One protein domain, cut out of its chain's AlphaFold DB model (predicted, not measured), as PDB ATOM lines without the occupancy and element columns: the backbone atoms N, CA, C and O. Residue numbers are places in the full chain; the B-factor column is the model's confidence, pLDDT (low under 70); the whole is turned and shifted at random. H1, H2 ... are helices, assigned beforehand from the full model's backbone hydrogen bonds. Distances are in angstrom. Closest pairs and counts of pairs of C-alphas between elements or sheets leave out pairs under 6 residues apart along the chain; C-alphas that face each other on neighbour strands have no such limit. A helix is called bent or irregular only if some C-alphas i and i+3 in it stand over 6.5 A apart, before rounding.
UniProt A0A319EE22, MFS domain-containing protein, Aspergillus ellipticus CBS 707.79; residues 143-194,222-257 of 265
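AT A GLANCE: This is residues 143 to 194 and 222 to 257 of the 265 residues of the protein "MFS domain-containing protein" of Aspergillus ellipticus CBS 707.79 (UniProt A0A319EE22). Two long helices, H3 and H2, spread apart as an open V, with the shorter H1 between them near the closed end. H1 lies side by side with the first part of H3, and after a tight turn H2 folds back from H1; residues 174 to 194 and 240 to 257 stick out as free arms. The printed part has 88 residues with three named helices, in the order H1, H2, H3, and no named strand; the class is all helix. It is extended, with a radius of gyration of the C-alphas of 19.0 A, and only just elongated, spanning 59 by 39 by 22 A.

IN THESE COORDINATES: H3, the longest helix, covers residues 222 to 255 and 49.5 A, from C-alpha 222 at (-34.069, 10.416, 9.505) to C-alpha 255 at (2.793, -18.282, 26.021). H1 covers residues 143 to 159 and 25.2 A, beginning with C-alpha 143 at (-14.520, -4.681, 4.013). It has a kink of 26 degrees near residue 152 and is neither bent nor irregular, but only just: C-alphas 151 and 154 are 6.5 A apart. H2 covers residues 163 to 192 and 43.8 A; it is irregular, with C-alphas 164 and 167 7.4 A apart.

HOW THE PARTS SIT: H3 touches H1 with residues 223 to 235 alone; the closest C-alphas are those of Ala 231 and Met 148, 5.6 A apart. Their tilt is shallow, 24 degrees, opposite ways. H1 and H2 form a helical hairpin with a shallow tilt of 32 degrees, opposite ways. They touch through residues 153 to 157 and 163 to 166 alone, closest at the C-alphas of Ser 157 and Leu 163, 5.4 A apart. H2 and H3 are apart. Every O i to N i+4 pair is within hydrogen-bond range in H3, against 11 of 13 in H1 and 22 of 26 in H2.

THE WHOLE: The C-alphas farthest apart, those of Gly 161 and Asn 257, are 59.5 A apart. Residues 195 to 221 are not printed, and C-alphas 194 and 222 are 44.7 A apart across the cut. The mean pLDDT of the printed part is 70.8, and 35 residues are under 70, among them 177 to 194 and 222 to 229.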
ATOM      1  N   ILE A 143     -13.427  -3.700   3.893       78.56
ATOM      2  CA  ILE A 143     -14.520  -4.681   4.013       78.56
ATOM      3  C   ILE A 143     -15.635  -4.118   4.906       78.56
ATOM      4  O   ILE A 143     -16.817  -4.418   4.717       78.56
ATOM      5  N   LEU A 144     -15.269  -3.269   5.866       75.75
ATOM      6  CA  LEU A 144     -16.202  -2.611   6.764       75.75
ATOM      7  C   LEU A 144     -17.136  -1.647   6.031       75.75
ATOM      8  O   LEU A 144     -18.353  -1.707   6.220       75.75
ATOM      9  N   ASP A 145     -16.566  -0.797   5.180       77.62
ATOM     10  CA  ASP A 145     -17.312   0.190   4.401       77.62
ATOM     11  C   ASP A 145     -18.243  -0.497   3.389       77.62
ATOM     12  O   ASP A 145     -19.407  -0.115   3.237       77.62
ATOM     13  N   GLU A 146     -17.778  -1.585   2.769       77.38
ATOM     14  CA  GLU A 146     -18.586  -2.400   1.858       77.38
ATOM     15  C   GLU A 146     -19.763  -3.078   2.582       77.38
ATOM     16  O   GLU A 146     -20.903  -3.049   2.108       77.38
ATOM     17  N   THR A 147     -19.515  -3.622   3.777       79.75
ATOM     18  CA  THR A 147     -20.552  -4.262   4.601       79.75
ATOM     19  C   THR A 147     -21.593  -3.247   5.072       79.75
ATOM     20  O   THR A 147     -22.794  -3.529   5.045       79.75
ATOM     21  N   MET A 148     -21.166  -2.042   5.458       80.00
ATOM     22  CA  MET A 148     -22.073  -0.959   5.839       80.00
ATOM     23  C   MET A 148     -23.031  -0.631   4.691       80.00
ATOM     24  O   MET A 148     -24.247  -0.666   4.875       80.00
ATOM     25  N   ILE A 149     -22.515  -0.398   3.486       78.38
ATOM     26  CA  ILE A 149     -23.340  -0.063   2.317       78.38
ATOM     27  C   ILE A 149     -24.309  -1.202   1.980       78.38
ATOM     28  O   ILE A 149     -25.488  -0.943   1.735       78.38
ATOM     29  N   ALA A 150     -23.862  -2.459   2.060       79.75
ATOM     30  CA  ALA A 150     -24.719  -3.624   1.839       79.75
ATOM     31  C   ALA A 150     -25.918  -3.670   2.809       79.75
ATOM     32  O   ALA A 150     -27.040  -3.962   2.389       79.75
ATOM     33  N   THR A 151     -25.716  -3.326   4.086       81.62
ATOM     34  CA  THR A 151     -26.808  -3.283   5.081       81.62
ATOM     35  C   THR A 151     -27.772  -2.111   4.885       81.62
ATOM     36  O   THR A 151     -28.955  -2.231   5.200       81.62
ATOM     37  N   LEU A 152     -27.298  -0.991   4.334       80.56
ATOM     38  CA  LEU A 152     -28.105   0.208   4.087       80.56
ATOM     39  C   LEU A 152     -28.906   0.128   2.783       80.56
ATOM     40  O   LEU A 152     -29.980   0.722   2.673       80.56
ATOM     41  N   LEU A 153     -28.411  -0.621   1.800       81.81
ATOM     42  CA  LEU A 153     -28.981  -0.675   0.456       81.81
ATOM     43  C   LEU A 153     -30.435  -1.182   0.437       81.81
ATOM     44  O   LEU A 153     -31.288  -0.616  -0.248       81.81
ATOM     45  N   GLY A 154     -30.730  -2.218   1.224       81.69
ATOM     46  CA  GLY A 154     -32.071  -2.794   1.362       81.69
ATOM     47  C   GLY A 154     -33.125  -1.820   1.913       81.69
ATOM     48  O   GLY A 154     -34.125  -1.572   1.229       81.69
ATOM     49  N   PRO A 155     -32.939  -1.253   3.122       77.44
ATOM     50  CA  PRO A 155     -33.905  -0.323   3.702       77.44
ATOM     51  C   PRO A 155     -34.089   0.934   2.847       77.44
ATOM     52  O   PRO A 155     -35.229   1.340   2.633       77.44
ATOM     53  N   ILE A 156     -33.014   1.486   2.272       78.19
ATOM     54  CA  ILE A 156     -33.100   2.648   1.373       78.19
ATOM     55  C   ILE A 156     -33.951   2.316   0.137       78.19
ATOM     56  O   ILE A 156     -34.902   3.034  -0.169       78.19
ATOM     57  N   SER A 157     -33.673   1.201  -0.547       79.25
ATOM     58  CA  SER A 157     -34.430   0.779  -1.738       79.25
ATOM     59  C   SER A 157     -35.910   0.500  -1.435       79.25
ATOM     60  O   SER A 157     -36.790   0.840  -2.232       79.25
ATOM     61  N   THR A 158     -36.193  -0.051  -0.252       80.81
ATOM     62  CA  THR A 158     -37.560  -0.301   0.225       80.81
ATOM     63  C   THR A 158     -38.315   1.004   0.474       80.81
ATOM     64  O   THR A 158     -39.473   1.118   0.075       80.81
ATOM     65  N   SER A 159     -37.667   2.017   1.060       76.31
ATOM     66  CA  SER A 159     -38.272   3.338   1.280       76.31
ATOM     67  C   SER A 159     -38.633   4.068  -0.017       76.31
ATOM     68  O   SER A 159     -39.593   4.833  -0.029       76.31
ATOM     69  N   PHE A 160     -37.930   3.799  -1.120       77.75
ATOM     70  CA  PHE A 160     -38.276   4.330  -2.443       77.75
ATOM     71  C   PHE A 160     -39.378   3.542  -3.169       77.75
ATOM     72  O   PHE A 160     -39.775   3.928  -4.266       77.75
ATOM     73  N   GLY A 161     -39.855   2.421  -2.611       76.81
ATOM     74  CA  GLY A 161     -40.797   1.529  -3.298       76.81
ATOM     75  C   GLY A 161     -40.218   0.886  -4.567       76.81
ATOM     76  O   GLY A 161     -40.965   0.357  -5.385       76.81
ATOM     77  N   ALA A 162     -38.892   0.923  -4.733       75.88
ATOM     78  CA  ALA A 162     -38.173   0.532  -5.946       75.88
ATOM     79  C   ALA A 162     -37.230  -0.655  -5.689       75.88
ATOM     80  O   ALA A 162     -36.090  -0.678  -6.154       75.88
ATOM     81  N   LEU A 163     -37.719  -1.664  -4.958       76.25
ATOM     82  CA  LEU A 163     -37.008  -2.926  -4.699       76.25
ATOM     83  C   LEU A 163     -36.582  -3.642  -5.990       76.25
ATOM     84  O   LEU A 163     -35.539  -4.290  -6.024       76.25
ATOM     85  N   SER A 164     -37.343  -3.473  -7.076       78.00
ATOM     86  CA  SER A 164     -37.007  -4.015  -8.398       78.00
ATOM     87  C   SER A 164     -35.714  -3.439  -8.987       78.00
ATOM     88  O   SER A 164     -35.111  -4.074  -9.846       78.00
ATOM     89  N   ASN A 165     -35.271  -2.266  -8.524       76.25
ATOM     90  CA  ASN A 165     -34.085  -1.569  -9.030       76.25
ATOM     91  C   ASN A 165     -32.858  -1.736  -8.119       76.25
ATOM     92  O   ASN A 165     -31.824  -1.114  -8.359       76.25
ATOM     93  N   LEU A 166     -32.940  -2.577  -7.083       77.69
ATOM     94  CA  LEU A 166     -31.848  -2.800  -6.128       77.69
ATOM     95  C   LEU A 166     -30.580  -3.336  -6.817       77.69
ATOM     96  O   LEU A 166     -29.471  -2.910  -6.495       77.69
ATOM     97  N   SER A 167     -30.743  -4.194  -7.830       76.50
ATOM     98  CA  SER A 167     -29.640  -4.714  -8.651       76.50
ATOM     99  C   SER A 167     -28.902  -3.617  -9.425       76.50
ATOM    100  O   SER A 167     -27.676  -3.658  -9.525       76.50
ATOM    101  N   TRP A 168     -29.620  -2.611  -9.932       77.62
ATOM    102  CA  TRP A 168     -29.014  -1.486 -10.643       77.62
ATOM    103  C   TRP A 168     -28.165  -0.633  -9.703       77.62
ATOM    104  O   TRP A 168     -27.040  -0.294 -10.047       77.62
ATOM    105  N   ILE A 169     -28.656  -0.372  -8.489       77.19
ATOM    106  CA  ILE A 169     -27.936   0.419  -7.481       77.19
ATOM    107  C   ILE A 169     -26.646  -0.291  -7.041       77.19
ATOM    108  O   ILE A 169     -25.593   0.336  -6.935       77.19
ATOM    109  N   ALA A 170     -26.701  -1.611  -6.838       74.69
ATOM    110  CA  ALA A 170     -25.506  -2.406  -6.551       74.69
ATOM    111  C   ALA A 170     -24.492  -2.349  -7.710       74.69
ATOM    112  O   ALA A 170     -23.290  -2.208  -7.493       74.69
ATOM    113  N   THR A 171     -24.978  -2.401  -8.952       71.44
ATOM    114  CA  THR A 171     -24.131  -2.349 -10.152       71.44
ATOM    115  C   THR A 171     -23.484  -0.973 -10.331       71.44
ATOM    116  O   THR A 171     -22.287  -0.894 -10.604       71.44
ATOM    117  N   THR A 172     -24.227   0.123 -10.135       73.88
ATOM    118  CA  THR A 172     -23.673   1.484 -10.227       73.88
ATOM    119  C   THR A 172     -22.627   1.740  -9.148       73.88
ATOM    120  O   THR A 172     -21.608   2.365  -9.438       73.88
ATOM    121  N   TYR A 173     -22.830   1.213  -7.938       73.25
ATOM    122  CA  TYR A 173     -21.832   1.260  -6.869       73.25
ATOM    123  C   TYR A 173     -20.532   0.541  -7.261       73.25
ATOM    124  O   TYR A 173     -19.456   1.126  -7.160       73.25
ATOM    125  N   LEU A 174     -20.614  -0.685  -7.791       71.06
ATOM    126  CA  LEU A 174     -19.436  -1.447  -8.230       71.06
ATOM    127  C   LEU A 174     -18.664  -0.760  -9.368       71.06
ATOM    128  O   LEU A 174     -17.431  -0.780  -9.380       71.06
ATOM    129  N   ILE A 175     -19.377  -0.135 -10.310       64.88
ATOM    130  CA  ILE A 175     -18.767   0.643 -11.398       64.88
ATOM    131  C   ILE A 175     -18.056   1.881 -10.834       64.88
ATOM    132  O   ILE A 175     -16.909   2.137 -11.198       64.88
ATOM    133  N   GLY A 176     -18.698   2.610  -9.915       70.69
ATOM    134  CA  GLY A 176     -18.101   3.766  -9.240       70.69
ATOM    135  C   GLY A 176     -16.837   3.395  -8.464       70.69
ATOM    136  O   GLY A 176     -15.799   4.028  -8.640       70.69
ATOM    137  N   MET A 177     -16.881   2.306  -7.693       69.81
ATOM    138  CA  MET A 177     -15.717   1.779  -6.972       69.81
ATOM    139  C   MET A 177     -14.587   1.364  -7.922       69.81
ATOM    140  O   MET A 177     -13.426   1.702  -7.696       69.81
ATOM    141  N   SER A 178     -14.913   0.693  -9.031       66.44
ATOM    142  CA  SER A 178     -13.918   0.309 -10.044       66.44
ATOM    143  C   SER A 178     -13.264   1.518 -10.718       66.44
ATOM    144  O   SER A 178     -12.088   1.449 -11.067       66.44
ATOM    145  N   ALA A 179     -13.995   2.625 -10.875       63.44
ATOM    146  CA  ALA A 179     -13.462   3.880 -11.400       63.44
ATOM    147  C   ALA A 179     -12.652   4.672 -10.354       63.44
ATOM    148  O   ALA A 179     -11.662   5.308 -10.706       63.44
ATOM    149  N   ALA A 180     -13.025   4.608  -9.071       68.44
ATOM    150  CA  ALA A 180     -12.355   5.319  -7.978       68.44
ATOM    151  C   ALA A 180     -11.020   4.677  -7.558       68.44
ATOM    152  O   ALA A 180     -10.058   5.380  -7.239       68.44
ATOM    153  N   ASN A 181     -10.926   3.346  -7.606       64.50
ATOM    154  CA  ASN A 181      -9.714   2.598  -7.256       64.50
ATOM    155  C   ASN A 181      -8.440   3.064  -8.004       64.50
ATOM    156  O   ASN A 181      -7.436   3.330  -7.336       64.50
ATOM    157  N   PRO A 182      -8.425   3.225  -9.346       60.66
ATOM    158  CA  PRO A 182      -7.240   3.703 -10.063       60.66
ATOM    159  C   PRO A 182      -6.915   5.174  -9.777       60.66
ATOM    160  O   PRO A 182      -5.743   5.548  -9.795       60.66
ATOM    161  N   ILE A 183      -7.918   6.001  -9.469       64.50
ATOM    162  CA  ILE A 183      -7.715   7.408  -9.093       64.50
ATOM    163  C   ILE A 183      -6.933   7.476  -7.778       64.50
ATOM    164  O   ILE A 183      -5.941   8.198  -7.689       64.50
ATOM    165  N   SER A 184      -7.319   6.663  -6.790       53.31
ATOM    166  CA  SER A 184      -6.601   6.538  -5.514       53.31
ATOM    167  C   SER A 184      -5.164   6.027  -5.698       53.31
ATOM    168  O   SER A 184      -4.234   6.555  -5.090       53.31
ATOM    169  N   GLY A 185      -4.950   5.065  -6.604       51.56
ATOM    170  CA  GLY A 185      -3.608   4.586  -6.959       51.56
ATOM    171  C   GLY A 185      -2.729   5.680  -7.573       51.56
ATOM    172  O   GLY A 185      -1.579   5.852  -7.176       51.56
ATOM    173  N   HIS A 186      -3.293   6.487  -8.472       53.47
ATOM    174  CA  HIS A 186      -2.582   7.617  -9.066       53.47
ATOM    175  C   HIS A 186      -2.279   8.725  -8.042       53.47
ATOM    176  O   HIS A 186      -1.202   9.317  -8.065       53.47
ATOM    177  N   LEU A 187      -3.190   8.973  -7.095       56.44
ATOM    178  CA  LEU A 187      -2.965   9.880  -5.964       56.44
ATOM    179  C   LEU A 187      -1.812   9.396  -5.071       56.44
ATOM    180  O   LEU A 187      -0.961  10.201  -4.696       56.44
ATOM    181  N   ALA A 188      -1.738   8.098  -4.765       60.66
ATOM    182  CA  ALA A 188      -0.650   7.533  -3.962       60.66
ATOM    183  C   ALA A 188       0.730   7.742  -4.618       60.66
ATOM    184  O   ALA A 188       1.693   8.090  -3.928       60.66
ATOM    185  N   ASP A 189       0.810   7.630  -5.947       56.66
ATOM    186  CA  ASP A 189       2.029   7.921  -6.710       56.66
ATOM    187  C   ASP A 189       2.423   9.408  -6.652       56.66
ATOM    188  O   ASP A 189       3.610   9.738  -6.549       56.66
ATOM    189  N   ILE A 190       1.437  10.315  -6.654       64.56
ATOM    190  CA  ILE A 190       1.657  11.765  -6.531       64.56
ATOM    191  C   ILE A 190       2.176  12.125  -5.129       64.56
ATOM    192  O   ILE A 190       3.112  12.917  -5.009       64.56
ATOM    193  N   PHE A 191       1.625  11.531  -4.064       57.62
ATOM    194  CA  PHE A 191       2.043  11.818  -2.682       57.62
ATOM    195  C   PHE A 191       3.345  11.110  -2.263       57.62
ATOM    196  O   PHE A 191       4.014  11.558  -1.329       57.62
ATOM    197  N   GLY A 192       3.743  10.031  -2.946       55.69
ATOM    198  CA  GLY A 192       4.970   9.277  -2.656       55.69
ATOM    199  C   GLY A 192       6.256   9.915  -3.197       55.69
ATOM    200  O   GLY A 192       7.331   9.761  -2.606       55.69
ATOM    201  N   ARG A 193       6.178  10.683  -4.292       60.28
ATOM    202  CA  ARG A 193       7.322  11.445  -4.814       60.28
ATOM    203  C   ARG A 193       7.503  12.733  -4.010       60.28
ATOM    204  O   ARG A 193       6.955  13.782  -4.333       60.28
ATOM    205  N   ARG A 194       8.335  12.655  -2.961       53.50
ATOM    206  CA  ARG A 194       8.953  13.825  -2.308       53.50
ATOM    207  C   ARG A 194       9.353  14.846  -3.388       53.50
ATOM    208  O   ARG A 194      10.216  14.540  -4.207       53.50
ATOM    209  N   HIS A 222     -33.669  11.233   8.361       56.84
ATOM    210  CA  HIS A 222     -34.069  10.416   9.505       56.84
ATOM    211  C   HIS A 222     -33.980   8.906   9.223       56.84
ATOM    212  O   HIS A 222     -33.523   8.141  10.069       56.84
ATOM    213  N   ILE A 223     -34.364   8.468   8.018       64.00
ATOM    214  CA  ILE A 223     -34.306   7.051   7.619       64.00
ATOM    215  C   ILE A 223     -32.855   6.626   7.388       64.00
ATOM    216  O   ILE A 223     -32.428   5.582   7.880       64.00
ATOM    217  N   ALA A 224     -32.079   7.463   6.695       59.78
ATOM    218  CA  ALA A 224     -30.659   7.221   6.482       59.78
ATOM    219  C   ALA A 224     -29.895   7.178   7.813       59.78
ATOM    220  O   ALA A 224     -29.090   6.276   8.009       59.78
ATOM    221  N   GLN A 225     -30.182   8.096   8.743       61.31
ATOM    222  CA  GLN A 225     -29.565   8.124  10.073       61.31
ATOM    223  C   GLN A 225     -29.869   6.869  10.883       61.31
ATOM    224  O   GLN A 225     -28.972   6.352  11.543       61.31
ATOM    225  N   GLU A 226     -31.105   6.374  10.841       68.88
ATOM    226  CA  GLU A 226     -31.487   5.184  11.598       68.88
ATOM    227  C   GLU A 226     -30.855   3.913  11.027       68.88
ATOM    228  O   GLU A 226     -30.300   3.098  11.765       68.88
ATOM    229  N   ALA A 227     -30.849   3.782   9.702       63.50
ATOM    230  CA  ALA A 227     -30.154   2.695   9.032       63.50
ATOM    231  C   ALA A 227     -28.639   2.751   9.321       63.50
ATOM    232  O   ALA A 227     -28.045   1.726   9.656       63.50
ATOM    233  N   TYR A 228     -28.030   3.946   9.293       65.25
ATOM    234  CA  TYR A 228     -26.618   4.152   9.642       65.25
ATOM    235  C   TYR A 228     -26.311   3.751  11.078       65.25
ATOM    236  O   TYR A 228     -25.300   3.099  11.325       65.25
ATOM    237  N   ARG A 229     -27.177   4.114  12.029       67.06
ATOM    238  CA  ARG A 229     -27.011   3.761  13.443       67.06
ATOM    239  C   ARG A 229     -26.948   2.247  13.622       67.06
ATOM    240  O   ARG A 229     -26.060   1.740  14.305       67.06
ATOM    241  N   ASN A 230     -27.858   1.530  12.967       71.62
ATOM    242  CA  ASN A 230     -27.939   0.074  13.045       71.62
ATOM    243  C   ASN A 230     -26.753  -0.604  12.348       71.62
ATOM    244  O   ASN A 230     -26.155  -1.519  12.915       71.62
ATOM    245  N   ALA A 231     -26.357  -0.114  11.173       67.00
ATOM    246  CA  ALA A 231     -25.177  -0.599  10.465       67.00
ATOM    247  C   ALA A 231     -23.895  -0.394  11.288       67.00
ATOM    248  O   ALA A 231     -23.129  -1.337  11.473       67.00
ATOM    249  N   LEU A 232     -23.708   0.800  11.867       68.12
ATOM    250  CA  LEU A 232     -22.569   1.134  12.727       68.12
ATOM    251  C   LEU A 232     -22.483   0.231  13.956       68.12
ATOM    252  O   LEU A 232     -21.388  -0.179  14.327       68.12
ATOM    253  N   HIS A 233     -23.615  -0.117  14.571       70.81
ATOM    254  CA  HIS A 233     -23.623  -1.057  15.690       70.81
ATOM    255  C   HIS A 233     -23.143  -2.453  15.278       70.81
ATOM    256  O   HIS A 233     -22.333  -3.050  15.985       70.81
ATOM    257  N   VAL A 234     -23.601  -2.976  14.136       70.88
ATOM    258  CA  VAL A 234     -23.177  -4.294  13.627       70.88
ATOM    259  C   VAL A 234     -21.685  -4.293  13.285       70.88
ATOM    260  O   VAL A 234     -20.938  -5.158  13.738       70.88
ATOM    261  N   VAL A 235     -21.241  -3.270  12.559       68.75
ATOM    262  CA  VAL A 235     -19.842  -2.986  12.203       68.75
ATOM    263  C   VAL A 235     -18.950  -2.908  13.444       68.75
ATOM    264  O   VAL A 235     -17.891  -3.537  13.498       68.75
ATOM    265  N   PHE A 236     -19.387  -2.179  14.468       74.69
ATOM    266  CA  PHE A 236     -18.673  -2.053  15.733       74.69
ATOM    267  C   PHE A 236     -18.486  -3.414  16.407       74.69
ATOM    268  O   PHE A 236     -17.380  -3.751  16.824       74.69
ATOM    269  N   TRP A 237     -19.529  -4.242  16.475       81.38
ATOM    270  CA  TRP A 237     -19.420  -5.565  17.093       81.38
ATOM    271  C   TRP A 237     -18.527  -6.527  16.301       81.38
ATOM    272  O   TRP A 237     -17.743  -7.250  16.914       81.38
ATOM    273  N   ILE A 238     -18.588  -6.504  14.967       77.62
ATOM    274  CA  ILE A 238     -17.735  -7.339  14.104       77.62
ATOM    275  C   ILE A 238     -16.261  -6.950  14.262       77.62
ATOM    276  O   ILE A 238     -15.423  -7.805  14.544       77.62
ATOM    277  N   THR A 239     -15.942  -5.660  14.166       74.19
ATOM    278  CA  THR A 239     -14.558  -5.164  14.304       74.19
ATOM    279  C   THR A 239     -13.996  -5.403  15.698       74.19
ATOM    280  O   THR A 239     -12.838  -5.797  15.850       74.19
ATOM    281  N   THR A 240     -14.822  -5.237  16.731       78.31
ATOM    282  CA  THR A 240     -14.421  -5.531  18.109       78.31
ATOM    283  C   THR A 240     -14.152  -7.028  18.291       78.31
ATOM    284  O   THR A 240     -13.154  -7.395  18.912       78.31
ATOM    285  N   ALA A 241     -14.980  -7.905  17.715       82.62
ATOM    286  CA  ALA A 241     -14.760  -9.349  17.751       82.62
ATOM    287  C   ALA A 241     -13.461  -9.752  17.030       82.62
ATOM    288  O   ALA A 241     -12.671 -10.517  17.586       82.62
ATOM    289  N   GLU A 242     -13.189  -9.195  15.847       77.00
ATOM    290  CA  GLU A 242     -11.935  -9.441  15.123       77.00
ATOM    291  C   GLU A 242     -10.704  -8.968  15.907       77.00
ATOM    292  O   GLU A 242      -9.718  -9.702  16.010       77.00
ATOM    293  N   MET A 243     -10.767  -7.787  16.530       74.56
ATOM    294  CA  MET A 243      -9.686  -7.264  17.372       74.56
ATOM    295  C   MET A 243      -9.415  -8.151  18.589       74.56
ATOM    296  O   MET A 243      -8.257  -8.391  18.940       74.56
ATOM    297  N   ILE A 244     -10.465  -8.683  19.220       81.81
ATOM    298  CA  ILE A 244     -10.336  -9.618  20.344       81.81
ATOM    299  C   ILE A 244      -9.689 -10.926  19.879       81.81
ATOM    300  O   ILE A 244      -8.767 -11.412  20.534       81.81
ATOM    301  N   ILE A 245     -10.108 -11.481  18.738       81.88
ATOM    302  CA  ILE A 245      -9.523 -12.710  18.177       81.88
ATOM    303  C   ILE A 245      -8.039 -12.499  17.846       81.88
ATOM    304  O   ILE A 245      -7.208 -13.335  18.208       81.88
ATOM    305  N   ALA A 246      -7.679 -11.368  17.235       72.00
ATOM    306  CA  ALA A 246      -6.291 -11.026  16.935       72.00
ATOM    307  C   ALA A 246      -5.440 -10.879  18.213       72.00
ATOM    308  O   ALA A 246      -4.328 -11.412  18.288       72.00
ATOM    309  N   ALA A 247      -5.973 -10.227  19.251       75.56
ATOM    310  CA  ALA A 247      -5.307 -10.079  20.545       75.56
ATOM    311  C   ALA A 247      -5.137 -11.424  21.281       75.56
ATOM    312  O   ALA A 247      -4.074 -11.709  21.847       75.56
ATOM    313  N   LEU A 248      -6.146 -12.298  21.231       80.56
ATOM    314  CA  LEU A 248      -6.077 -13.650  21.788       80.56
ATOM    315  C   LEU A 248      -5.065 -14.519  21.032       80.56
ATOM    316  O   LEU A 248      -4.240 -15.184  21.655       80.56
ATOM    317  N   ALA A 249      -5.036 -14.452  19.701       74.69
ATOM    318  CA  ALA A 249      -4.055 -15.167  18.886       74.69
ATOM    319  C   ALA A 249      -2.614 -14.696  19.162       74.69
ATOM    320  O   ALA A 249      -1.686 -15.512  19.222       74.69
ATOM    321  N   ALA A 250      -2.416 -13.392  19.377       72.00
ATOM    322  CA  ALA A 250      -1.123 -12.831  19.756       72.00
ATOM    323  C   ALA A 250      -0.684 -13.280  21.163       72.00
ATOM    324  O   ALA A 250       0.475 -13.653  21.356       72.00
ATOM    325  N   SER A 251      -1.602 -13.295  22.134       71.56
ATOM    326  CA  SER A 251      -1.303 -13.702  23.516       71.56
ATOM    327  C   SER A 251      -1.061 -15.211  23.663       71.56
ATOM    328  O   SER A 251      -0.114 -15.604  24.348       71.56
ATOM    329  N   ALA A 252      -1.811 -16.061  22.954       72.00
ATOM    330  CA  ALA A 252      -1.602 -17.512  22.942       72.00
ATOM    331  C   ALA A 252      -0.222 -17.900  22.374       72.00
ATOM    332  O   ALA A 252       0.464 -18.765  22.920       72.00
ATOM    333  N   ARG A 253       0.244 -17.213  21.321       65.75
ATOM    334  CA  ARG A 253       1.582 -17.446  20.742       65.75
ATOM    335  C   ARG A 253       2.727 -16.987  21.644       65.75
ATOM    336  O   ARG A 253       3.795 -17.591  21.608       65.75
ATOM    337  N   MET A 254       2.517 -15.965  22.475       64.06
ATOM    338  CA  MET A 254       3.525 -15.514  23.444       64.06
ATOM    339  C   MET A 254       3.734 -16.519  24.585       64.06
ATOM    340  O   MET A 254       4.846 -16.646  25.094       64.06
ATOM    341  N   GLN A 255       2.695 -17.268  24.965       64.44
ATOM    342  CA  GLN A 255       2.793 -18.282  26.021       64.44
ATOM    343  C   GLN A 255       3.514 -19.560  25.563       64.44
ATOM    344  O   GLN A 255       4.193 -20.190  26.370       64.44
ATOM    345  N   GLY A 256       3.448 -19.898  24.270       59.62
ATOM    346  CA  GLY A 256       4.125 -21.070  23.698       59.62
ATOM    347  C   GLY A 256       5.659 -20.990  23.638       59.62
ATOM    348  O   GLY A 256       6.296 -21.998  23.358       59.62
ATOM    349  N   ASN A 257       6.267 -19.827  23.912       56.78
ATOM    350  CA  ASN A 257       7.723 -19.623  23.844       56.78
ATOM    351  C   ASN A 257       8.418 -19.591  25.223       56.78
ATOM    352  O   ASN A 257       9.545 -19.106  25.342       56.78
TER     353      ASN A 257